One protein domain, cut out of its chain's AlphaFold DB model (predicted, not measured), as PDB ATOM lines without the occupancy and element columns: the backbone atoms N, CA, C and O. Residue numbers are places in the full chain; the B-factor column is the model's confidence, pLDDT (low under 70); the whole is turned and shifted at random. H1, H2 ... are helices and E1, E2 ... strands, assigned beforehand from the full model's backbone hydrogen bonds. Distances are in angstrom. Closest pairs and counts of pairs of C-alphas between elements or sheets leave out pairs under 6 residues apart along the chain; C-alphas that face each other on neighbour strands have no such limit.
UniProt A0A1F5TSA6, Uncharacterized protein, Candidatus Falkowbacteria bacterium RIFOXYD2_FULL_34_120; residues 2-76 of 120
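Overview. This is residues 2 to 76 of the 120 residues of an uncharacterized protein of Candidatus Falkowbacteria bacterium RIFOXYD2_FULL_34_120 (UniProt A0A1F5TSA6). The model is an open zigzag: a small head, made of the hairpin E1 and E2 with H1 beside it, sits at one end, and a chain of two helices, H2 and H3, leads away from it. H2 and H3 meet near their ends in a corner of about a right angle, and residues 61 to 76 of H3 stick out as a free arm. The printed part has 75 residues, with three named helices and two named strands in the order H1, E1, E2, H2, H3; the sheet is E1 - E2, antiparallel, and the class is mostly helix. The whole is extended, with a radius of gyration of the C-alphas of 19.9 A and spans of 60 by 27 by 14 A.

Along the chain. The sheet is made of E1, residues 19 to 22, 10.1 A from first to last C-alpha, and E2, residues 30 to 33, 10.0 A. E1 begins at C-alpha 19, (35.057, -13.686, -49.058). H1, residues 2 to 15, comes before it, begins at C-alpha 2, (26.366, -7.955, -60.409), and measures 20.3 A. After the sheet come H2, residues 36 to 49, 19.6 A, and H3, residues 54 to 76, 33.7 A, the longest helix, which ends at C-alpha 76, (21.952, -37.364, -8.591).

Arrangement. E1 and E2 form a hairpin, antiparallel at 149 degrees between their directions. C-alphas 20 and 32 face each other at 4.7 A. N 21 and O 31 are within hydrogen-bond range at 2.8 A, as are N 33 and O 19 at 2.8 A. The closest C-alphas of H1 and E1 are those of Ala 12 and Ile 19, 6.6 A apart. Those of H1 and E2 are Ile 9 and Ile 33, 7.0 A apart. H2 is apart from E1 and from H1. H2 and H3 are close but not clearly touching, with the closest C-alphas, those of Ser 49 and Leu 57, 7.4 A apart. Their lines stand about perpendicular, at 84 degrees. H3 is apart from H1, E1 and E2. Each O i to N i+4 pair is within hydrogen-bond range in H1 and H2, and 18 of 19 are in H3.

Size, cuts and confidence. The two C-alphas farthest apart are those of Glu 26 and Glu 76, 64.7 A. The printed part has no cut. The links H1 to E1, E2 to H2 and H2 to H3 are tight, and E1 to E2 is short. Residues 39 to 47, which belong to H2, and residues 61 to 76, which belong to H3, stand free. The mean pLDDT of the printed part is 75.0, and it is under 70 at residue 2, residues 44 to 56 and residues 72 to 76.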
ATOM      1  N   ARG A   2      27.527  -7.495 -61.222       69.81
ATOM      2  CA  ARG A   2      26.366  -7.955 -60.409       69.81
ATOM      3  C   ARG A   2      26.234  -9.482 -60.260       69.81
ATOM      4  O   ARG A   2      25.868  -9.954 -59.187       69.81
ATOM      5  N   ASP A   3      26.554 -10.257 -61.295       83.00
ATOM      6  CA  ASP A   3      26.417 -11.723 -61.240       83.00
ATOM      7  C   ASP A   3      27.531 -12.417 -60.450       83.00
ATOM      8  O   ASP A   3      27.290 -13.438 -59.807       83.00
ATOM      9  N   GLN A   4      28.741 -11.851 -60.453       80.81
ATOM     10  CA  GLN A   4      29.862 -12.355 -59.655       80.81
ATOM     11  C   GLN A   4      29.610 -12.129 -58.164       80.81
ATOM     12  O   GLN A   4      29.787 -13.055 -57.378       80.81
ATOM     13  N   LEU A   5      29.075 -10.962 -57.795       81.94
ATOM     14  CA  LEU A   5      28.685 -10.672 -56.416       81.94
ATOM     15  C   LEU A   5      27.592 -11.632 -55.921       81.94
ATOM     16  O   LEU A   5      27.703 -12.202 -54.840       81.94
ATOM     17  N   LYS A   6      26.562 -11.899 -56.739       85.56
ATOM     18  CA  LYS A   6      25.524 -12.891 -56.398       85.56
ATOM     19  C   LYS A   6      26.094 -14.297 -56.203       85.56
ATOM     20  O   LYS A   6      25.618 -15.024 -55.331       85.56
ATOM     21  N   LYS A   7      27.085 -14.699 -57.007       85.06
ATOM     22  CA  LYS A   7      27.780 -15.984 -56.830       85.06
ATOM     23  C   LYS A   7      28.602 -16.000 -55.542       85.06
ATOM     24  O   LYS A   7      28.498 -16.977 -54.811       85.06
ATOM     25  N   ALA A   8      29.326 -14.924 -55.235       83.44
ATOM     26  CA  ALA A   8      30.075 -14.785 -53.988       83.44
ATOM     27  C   ALA A   8      29.155 -14.907 -52.763       83.44
ATOM     28  O   ALA A   8      29.407 -15.728 -51.892       83.44
ATOM     29  N   ILE A   9      28.012 -14.212 -52.752       85.38
ATOM     30  CA  ILE A   9      27.028 -14.307 -51.657       85.38
ATOM     31  C   ILE A   9      26.514 -15.746 -51.481       85.38
ATOM     32  O   ILE A   9      26.377 -16.229 -50.358       85.38
ATOM     33  N   LYS A  10      26.231 -16.460 -52.580       86.31
ATOM     34  CA  LYS A  10      25.788 -17.864 -52.515       86.31
ATOM     35  C   LYS A  10      26.887 -18.806 -52.027       86.31
ATOM     36  O   LYS A  10      26.571 -19.768 -51.336       86.31
ATOM     37  N   LEU A  11      28.140 -18.550 -52.400       84.62
ATOM     38  CA  LEU A  11      29.290 -19.321 -51.934       84.62
ATOM     39  C   LEU A  11      29.508 -19.107 -50.439       84.62
ATOM     40  O   LEU A  11      29.493 -20.093 -49.712       84.62
ATOM     41  N   ALA A  12      29.555 -17.854 -49.982       85.06
ATOM     42  CA  ALA A  12      29.683 -17.514 -48.566       85.06
ATOM     43  C   ALA A  12      28.592 -18.190 -47.715       85.06
ATOM     44  O   ALA A  12      28.884 -18.779 -46.682       85.06
ATOM     45  N   LYS A  13      27.337 -18.214 -48.192       83.12
ATOM     46  CA  LYS A  13      26.243 -18.935 -47.513       83.12
ATOM     47  C   LYS A  13      26.380 -20.460 -47.516       83.12
ATOM     48  O   LYS A  13      25.807 -21.109 -46.650       83.12
ATOM     49  N   LYS A  14      27.037 -21.049 -48.519       85.06
ATOM     50  CA  LYS A  14      27.129 -22.507 -48.675       85.06
ATOM     51  C   LYS A  14      28.340 -23.091 -47.954       85.06
ATOM     52  O   LYS A  14      28.239 -24.201 -47.443       85.06
ATOM     53  N   THR A  15      29.469 -22.387 -47.964       83.31
ATOM     54  CA  THR A  15      30.697 -22.851 -47.312       83.31
ATOM     55  C   THR A  15      30.865 -22.297 -45.902       83.31
ATOM     56  O   THR A  15      31.562 -22.916 -45.110       83.31
ATOM     57  N   GLY A  16      30.201 -21.186 -45.563       77.50
ATOM     58  CA  GLY A  16      30.430 -20.478 -44.297       77.50
ATOM     59  C   GLY A  16      31.732 -19.672 -44.292       77.50
ATOM     60  O   GLY A  16      32.120 -19.122 -43.264       77.50
ATOM     61  N   ASP A  17      32.412 -19.584 -45.439       80.69
ATOM     62  CA  ASP A  17      33.668 -18.853 -45.562       80.69
ATOM     63  C   ASP A  17      33.431 -17.361 -45.818       80.69
ATOM     64  O   ASP A  17      32.499 -16.952 -46.520       80.69
ATOM     65  N   LYS A  18      34.346 -16.540 -45.293       85.81
ATOM     66  CA  LYS A  18      34.404 -15.101 -45.560       85.81
ATOM     67  C   LYS A  18      35.102 -14.851 -46.893       85.81
ATOM     68  O   LYS A  18      36.198 -15.357 -47.125       85.81
ATOM     69  N   ILE A  19      34.492 -14.040 -47.751       87.94
ATOM     70  CA  ILE A  19      35.057 -13.686 -49.058       87.94
ATOM     71  C   ILE A  19      35.549 -12.244 -49.003       87.94
ATOM     72  O   ILE A  19      34.773 -11.344 -48.694       87.94
ATOM     73  N   MET A  20      36.819 -12.026 -49.338       85.69
ATOM     74  CA  MET A  20      37.409 -10.693 -49.475       85.69
ATOM     75  C   MET A  20      37.279 -10.217 -50.925       85.69
ATOM     76  O   MET A  20      37.586 -10.960 -51.859       85.69
ATOM     77  N   VAL A  21      36.794  -8.993 -51.116       85.12
ATOM     78  CA  VAL A  21      36.580  -8.361 -52.419       85.12
ATOM     79  C   VAL A  21      37.315  -7.030 -52.444       85.12
ATOM     80  O   VAL A  21      37.133  -6.204 -51.557       85.12
ATOM     81  N   PHE A  22      38.107  -6.823 -53.490       83.31
ATOM     82  CA  PHE A  22      38.791  -5.565 -53.771       83.31
ATOM     83  C   PHE A  22      38.053  -4.849 -54.905       83.31
ATOM     84  O   PHE A  22      37.661  -5.500 -55.878       83.31
ATOM     85  N   ASP A  23      37.833  -3.541 -54.772       77.94
ATOM     86  CA  ASP A  23      37.160  -2.735 -55.805       77.94
ATOM     87  C   ASP A  23      38.087  -2.475 -57.008       77.94
ATOM     88  O   ASP A  23      37.677  -2.533 -58.167       77.94
ATOM     89  N   SER A  24      39.381  -2.299 -56.740       77.75
ATOM     90  CA  SER A  24      40.437  -2.163 -57.740       77.75
ATOM     91  C   SER A  24      41.681  -2.958 -57.320       77.75
ATOM     92  O   SER A  24      41.942  -3.093 -56.126       77.75
ATOM     93  N   PRO A  25      42.491  -3.475 -58.262       71.06
ATOM     94  CA  PRO A  25      43.773  -4.108 -57.935       71.06
ATOM     95  C   PRO A  25      44.761  -3.182 -57.201       71.06
ATOM     96  O   PRO A  25      45.685  -3.683 -56.570       71.06
ATOM     97  N   GLU A  26      44.571  -1.861 -57.274       72.31
ATOM     98  CA  GLU A  26      45.397  -0.855 -56.583       72.31
ATOM     99  C   GLU A  26      44.694  -0.193 -55.387       72.31
ATOM    100  O   GLU A  26      45.303   0.625 -54.702       72.31
ATOM    101  N   SER A  27      43.418  -0.498 -55.125       70.94
ATOM    102  CA  SER A  27      42.732   0.079 -53.966       70.94
ATOM    103  C   SER A  27      43.118  -0.674 -52.698       70.94
ATOM    104  O   SER A  27      42.970  -1.895 -52.640       70.94
ATOM    105  N   GLU A  28      43.511   0.056 -51.656       73.50
ATOM    106  CA  GLU A  28      43.644  -0.489 -50.297       73.50
ATOM    107  C   GLU A  28      42.282  -0.837 -49.669       73.50
ATOM    108  O   GLU A  28      42.218  -1.575 -48.685       73.50
ATOM    109  N   ASP A  29      41.185  -0.353 -50.260       78.88
ATOM    110  CA  ASP A  29      39.831  -0.613 -49.787       78.88
ATOM    111  C   ASP A  29      39.404  -2.053 -50.096       78.88
ATOM    112  O   ASP A  29      39.089  -2.428 -51.233       78.88
ATOM    113  N   ALA A  30      39.378  -2.869 -49.044       82.69
ATOM    114  CA  ALA A  30      38.914  -4.242 -49.089       82.69
ATOM    115  C   ALA A  30      37.581  -4.409 -48.356       82.69
ATOM    116  O   ALA A  30      37.401  -3.970 -47.220       82.69
ATOM    117  N   TYR A  31      36.660  -5.129 -48.989       87.06
ATOM    118  CA  TYR A  31      35.342  -5.438 -48.451       87.06
ATOM    119  C   TYR A  31      35.248  -6.922 -48.111       87.06
ATOM    120  O   TYR A  31      35.635  -7.777 -48.906       87.06
ATOM    121  N   ILE A  32      34.687  -7.247 -46.948       87.25
ATOM    122  CA  ILE A  32      34.408  -8.632 -46.557       87.25
ATOM    123  C   ILE A  32      32.922  -8.915 -46.750       87.25
ATOM    124  O   ILE A  32      32.061  -8.206 -46.233       87.25
ATOM    125  N   ILE A  33      32.623  -9.984 -47.481       88.06
ATOM    126  CA  ILE A  33      31.277 -10.527 -47.630       88.06
ATOM    127  C   ILE A  33      31.157 -11.734 -46.711       88.06
ATOM    128  O   ILE A  33      31.900 -12.710 -46.846       88.06
ATOM    129  N   MET A  34      30.185 -11.677 -45.808       87.94
ATOM    130  CA  MET A  34      29.851 -12.765 -44.899       87.94
ATOM    131  C   MET A  34      28.342 -12.817 -44.630       87.94
ATOM    132  O   MET A  34      27.648 -11.815 -44.840       87.94
ATOM    133  N   PRO A  35      27.801 -13.972 -44.204       87.38
ATOM    134  CA  PRO A  35      26.431 -14.057 -43.717       87.38
ATOM    135  C   PRO A  35      26.206 -13.124 -42.523       87.38
ATOM    136  O   PRO A  35      27.084 -12.943 -41.683       87.38
ATOM    137  N   PHE A  36      25.007 -12.550 -42.444       84.25
ATOM    138  CA  PHE A  36      24.648 -11.612 -41.379       84.25
ATOM    139  C   PHE A  36      24.743 -12.247 -39.982       84.25
ATOM    140  O   PHE A  36      25.315 -11.652 -39.080       84.25
ATOM    141  N   GLU A  37      24.292 -13.494 -39.844       84.81
ATOM    142  CA  GLU A  37      24.358 -14.275 -38.600       84.81
ATOM    143  C   GLU A  37      25.794 -14.432 -38.073       84.81
ATOM    144  O   GLU A  37      26.031 -14.422 -36.867       84.81
ATOM    145  N   ASP A  38      26.775 -14.569 -38.969       83.19
ATOM    146  CA  ASP A  38      28.179 -14.709 -38.581       83.19
ATOM    147  C   ASP A  38      28.782 -13.369 -38.156       83.19
ATOM    148  O   ASP A  38      29.647 -13.326 -37.281       83.19
ATOM    149  N   TYR A  39      28.311 -12.270 -38.751       84.00
ATOM    150  CA  TYR A  39      28.693 -10.929 -38.326       84.00
ATOM    151  C   TYR A  39      28.127 -10.618 -36.937       84.00
ATOM    152  O   TYR A  39      28.871 -10.155 -36.074       84.00
ATOM    153  N   GLU A  40      26.854 -10.942 -36.687       82.31
ATOM    154  CA  GLU A  40      26.234 -10.785 -35.365       82.31
ATOM    155  C   GLU A  40      27.002 -11.552 -34.290       82.31
ATOM    156  O   GLU A  40      27.353 -10.963 -33.274       82.31
ATOM    157  N   LYS A  41      27.372 -12.814 -34.543       81.56
ATOM    158  CA  LYS A  41      28.198 -13.596 -33.607       81.56
ATOM    159  C   LYS A  41      29.554 -12.951 -33.344       81.56
ATOM    160  O   LYS A  41      30.012 -12.972 -32.210       81.56
ATOM    161  N   MET A  42      30.221 -12.396 -34.358       77.12
ATOM    162  CA  MET A  42      31.505 -11.711 -34.154       77.12
ATOM    163  C   MET A  42      31.339 -10.451 -33.305       77.12
ATOM    164  O   MET A  42      32.122 -10.236 -32.385       77.12
ATOM    165  N   VAL A  43      30.298  -9.657 -33.563       75.81
ATOM    166  CA  VAL A  43      29.989  -8.472 -32.756       75.81
ATOM    167  C   VAL A  43      29.613  -8.870 -31.330       75.81
ATOM    168  O   VAL A  43      30.064  -8.221 -30.392       75.81
ATOM    169  N   GLU A  44      28.851  -9.948 -31.152       64.56
ATOM    170  CA  GLU A  44      28.411 -10.451 -29.851       64.56
ATOM    171  C   GLU A  44      29.574 -11.046 -29.039       64.56
ATOM    172  O   GLU A  44      29.717 -10.752 -27.849       64.56
ATOM    173  N   ILE A  45      30.462 -11.805 -29.695       60.31
ATOM    174  CA  ILE A  45      31.733 -12.266 -29.125       60.31
ATOM    175  C   ILE A  45      32.561 -11.060 -28.717       60.31
ATOM    176  O   ILE A  45      33.005 -11.025 -27.578       60.31
ATOM    177  N   GLU A  46      32.731 -10.062 -29.584       57.09
ATOM    178  CA  GLU A  46      33.444  -8.843 -29.217       57.09
ATOM    179  C   GLU A  46      32.750  -8.109 -28.065       57.09
ATOM    180  O   GLU A  46      33.430  -7.600 -27.195       57.09
ATOM    181  N   THR A  47      31.423  -8.071 -27.951       55.66
ATOM    182  CA  THR A  47      30.778  -7.451 -26.777       55.66
ATOM    183  C   THR A  47      30.927  -8.263 -25.489       55.66
ATOM    184  O   THR A  47      31.003  -7.666 -24.420       55.66
ATOM    185  N   ASN A  48      31.019  -9.594 -25.572       52.53
ATOM    186  CA  ASN A  48      31.229 -10.475 -24.418       52.53
ATOM    187  C   ASN A  48      32.712 -10.651 -24.043       52.53
ATOM    188  O   ASN A  48      33.003 -11.041 -22.911       52.53
ATOM    189  N   SER A  49      33.637 -10.397 -24.973       52.53
ATOM    190  CA  SER A  49      35.089 -10.521 -24.790       52.53
ATOM    191  C   SER A  49      35.820  -9.178 -24.726       52.53
ATOM    192  O   SER A  49      36.946  -9.139 -24.230       52.53
ATOM    193  N   ARG A  50      35.209  -8.055 -25.148       48.16
ATOM    194  CA  ARG A  50      35.735  -6.701 -24.895       48.16
ATOM    195  C   ARG A  50      35.736  -6.468 -23.388       48.16
ATOM    196  O   ARG A  50      34.737  -6.070 -22.799       48.16
ATOM    197  N   GLY A  51      36.891  -6.725 -22.789       52.75
ATOM    198  CA  GLY A  51      37.160  -6.523 -21.372       52.75
ATOM    199  C   GLY A  51      37.678  -7.756 -20.642       52.75
ATOM    200  O   GLY A  51      38.069  -7.605 -19.492       52.75
ATOM    201  N   LEU A  52      37.714  -8.933 -21.279       53.03
ATOM    202  CA  LEU A  52      38.314 -10.129 -20.689       53.03
ATOM    203  C   LEU A  52      39.618 -10.453 -21.418       53.03
ATOM    204  O   LEU A  52      39.640 -10.716 -22.620       53.03
ATOM    205  N   THR A  53      40.717 -10.431 -20.678       61.31
ATOM    206  CA  THR A  53      41.978 -11.035 -21.104       61.31
ATOM    207  C   THR A  53      41.780 -12.535 -21.353       61.31
ATOM    208  O   THR A  53      40.857 -13.149 -20.819       61.31
ATOM    209  N   GLU A  54      42.645 -13.159 -22.157       59.69
ATOM    210  CA  GLU A  54      42.589 -14.606 -22.451       59.69
ATOM    211  C   GLU A  54      42.474 -15.460 -21.174       59.69
ATOM    212  O   GLU A  54      41.733 -16.438 -21.128       59.69
ATOM    213  N   ILE A  55      43.135 -15.022 -20.103       66.25
ATOM    214  CA  ILE A  55      43.085 -15.630 -18.770       66.25
ATOM    215  C   ILE A  55      41.690 -15.522 -18.143       66.25
ATOM    216  O   ILE A  55      41.162 -16.514 -17.652       66.25
ATOM    217  N   GLU A  56      41.056 -14.354 -18.207       67.38
ATOM    218  CA  GLU A  56      39.718 -14.140 -17.643       67.38
ATOM    219  C   GLU A  56      38.630 -14.882 -18.433       67.38
ATOM    220  O   GLU A  56      37.637 -15.334 -17.856       67.38
ATOM    221  N   LEU A  57      38.827 -15.070 -19.743       74.44
ATOM    222  CA  LEU A  57      37.960 -15.926 -20.552       74.44
ATOM    223  C   LEU A  57      38.072 -17.395 -20.122       74.44
ATOM    224  O   LEU A  57      37.050 -18.062 -19.954       74.44
ATOM    225  N   ILE A  58      39.295 -17.890 -19.911       77.31
ATOM    226  CA  ILE A  58      39.532 -19.254 -19.417       77.31
ATOM    227  C   ILE A  58      38.917 -19.436 -18.023       77.31
ATOM    228  O   ILE A  58      38.260 -20.448 -17.769       77.31
ATOM    229  N   ASP A  59      39.056 -18.451 -17.137       75.81
ATOM    230  CA  ASP A  59      38.465 -18.497 -15.797       75.81
ATOM    231  C   ASP A  59      36.935 -18.502 -15.834       75.81
ATOM    232  O   ASP A  59      36.301 -19.246 -15.076       75.81
ATOM    233  N   LYS A  60      36.325 -17.745 -16.752       78.44
ATOM    234  CA  LYS A  60      34.876 -17.783 -16.973       78.44
ATOM    235  C   LYS A  60      34.423 -19.158 -17.464       78.44
ATOM    236  O   LYS A  60      33.494 -19.718 -16.893       78.44
ATOM    237  N   ILE A  61      35.122 -19.741 -18.440       80.88
ATOM    238  CA  ILE A  61      34.836 -21.097 -18.937       80.88
ATOM    239  C   ILE A  61      34.928 -22.120 -17.796       80.88
ATOM    240  O   ILE A  61      34.042 -22.959 -17.640       80.88
ATOM    241  N   ASN A  62      35.964 -22.037 -16.958       81.69
ATOM    242  CA  ASN A  62      36.130 -22.940 -15.819       81.69
ATOM    243  C   ASN A  62      35.013 -22.775 -14.776       81.69
ATOM    244  O   ASN A  62      34.523 -23.776 -14.246       81.69
ATOM    245  N   ARG A  63      34.583 -21.537 -14.501       83.25
ATOM    246  CA  ARG A  63      33.449 -21.253 -13.609       83.25
ATOM    247  C   ARG A  63      32.139 -21.803 -14.172       83.25
ATOM    248  O   ARG A  63      31.402 -22.444 -13.430       83.25
ATOM    249  N   ASP A  64      31.878 -21.611 -15.460       80.25
ATOM    250  CA  ASP A  64      30.653 -22.085 -16.111       80.25
ATOM    251  C   ASP A  64      30.600 -23.625 -16.135       80.25
ATOM    252  O   ASP A  64      29.561 -24.216 -15.836       80.25
ATOM    253  N   ILE A  65      31.737 -24.298 -16.367       78.00
ATOM    254  CA  ILE A  65      31.849 -25.763 -16.246       78.00
ATOM    255  C   ILE A  65      31.598 -26.225 -14.803       78.00
ATOM    256  O   ILE A  65      30.962 -27.258 -14.597       78.00
ATOM    257  N   ALA A  66      32.100 -25.497 -13.800       78.25
ATOM    258  CA  ALA A  66      31.899 -25.839 -12.392       78.25
ATOM    259  C   ALA A  66      30.425 -25.721 -11.975       78.25
ATOM    260  O   ALA A  66      29.913 -26.630 -11.323       78.25
ATOM    261  N   ILE A  67      29.741 -24.653 -12.399       78.31
ATOM    262  CA  ILE A  67      28.302 -24.460 -12.165       78.31
ATOM    263  C   ILE A  67      27.515 -25.590 -12.832       78.31
ATOM    264  O   ILE A  67      26.753 -26.283 -12.159       78.31
ATOM    265  N   TRP A  68      27.780 -25.857 -14.112       78.50
ATOM    266  CA  TRP A  68      27.093 -26.910 -14.860       78.50
ATOM    267  C   TRP A  68      27.280 -28.305 -14.245       78.50
ATOM    268  O   TRP A  68      26.337 -29.090 -14.194       78.50
ATOM    269  N   LYS A  69      28.476 -28.615 -13.723       71.19
ATOM    270  CA  LYS A  69      28.722 -29.867 -12.990       71.19
ATOM    271  C   LYS A  69      27.982 -29.918 -11.658       71.19
ATOM    272  O   LYS A  69      27.360 -30.931 -11.369       71.19
ATOM    273  N   SER A  70      27.986 -28.828 -10.887       73.06
ATOM    274  CA  SER A  70      27.256 -28.788  -9.614       73.06
ATOM    275  C   SER A  70      25.744 -28.953  -9.795       73.06
ATOM    276  O   SER A  70      25.088 -29.558  -8.955       73.06
ATOM    277  N   GLU A  71      25.190 -28.474 -10.912       72.38
ATOM    278  CA  GLU A  71      23.777 -28.661 -11.253       72.38
ATOM    279  C   GLU A  71      23.452 -30.116 -11.629       72.38
ATOM    280  O   GLU A  71      22.336 -30.574 -11.390       72.38
ATOM    281  N   GLN A  72      24.415 -30.862 -12.182       60.28
ATOM    282  CA  GLN A  72      24.260 -32.298 -12.434       60.28
ATOM    283  C   GLN A  72      24.415 -33.130 -11.158       60.28
ATOM    284  O   GLN A  72      23.598 -34.023 -10.932       60.28
ATOM    285  N   ASP A  73      25.379 -32.794 -10.296       56.50
ATOM    286  CA  ASP A  73      25.596 -33.493  -9.024       56.50
ATOM    287  C   ASP A  73      24.378 -33.353  -8.081       56.50
ATOM    288  O   ASP A  73      23.991 -34.313  -7.415       56.50
ATOM    289  N   LEU A  74      23.691 -32.199  -8.089       53.50
ATOM    290  CA  LEU A  74      22.456 -31.979  -7.314       53.50
ATOM    291  C   LEU A  74      21.254 -32.804  -7.806       53.50
ATOM    292  O   LEU A  74      20.310 -33.028  -7.050       53.50
ATOM    293  N   ASN A  75      21.264 -33.259  -9.062       48.84
ATOM    294  CA  ASN A  75      20.181 -34.071  -9.625       48.84
ATOM    295  C   ASN A  75      20.385 -35.580  -9.360       48.84
ATOM    296  O   ASN A  75      19.443 -36.362  -9.481       48.84
ATOM    297  N   GLU A  76      21.596 -35.986  -8.965       49.31
ATOM    298  CA  GLU A  76      21.952 -37.364  -8.591       49.31
ATOM    299  C   GLU A  76      21.833 -37.638  -7.072       49.31
ATOM    300  O   GLU A  76      21.827 -38.796  -6.647       49.31
TER     301      GLU A  76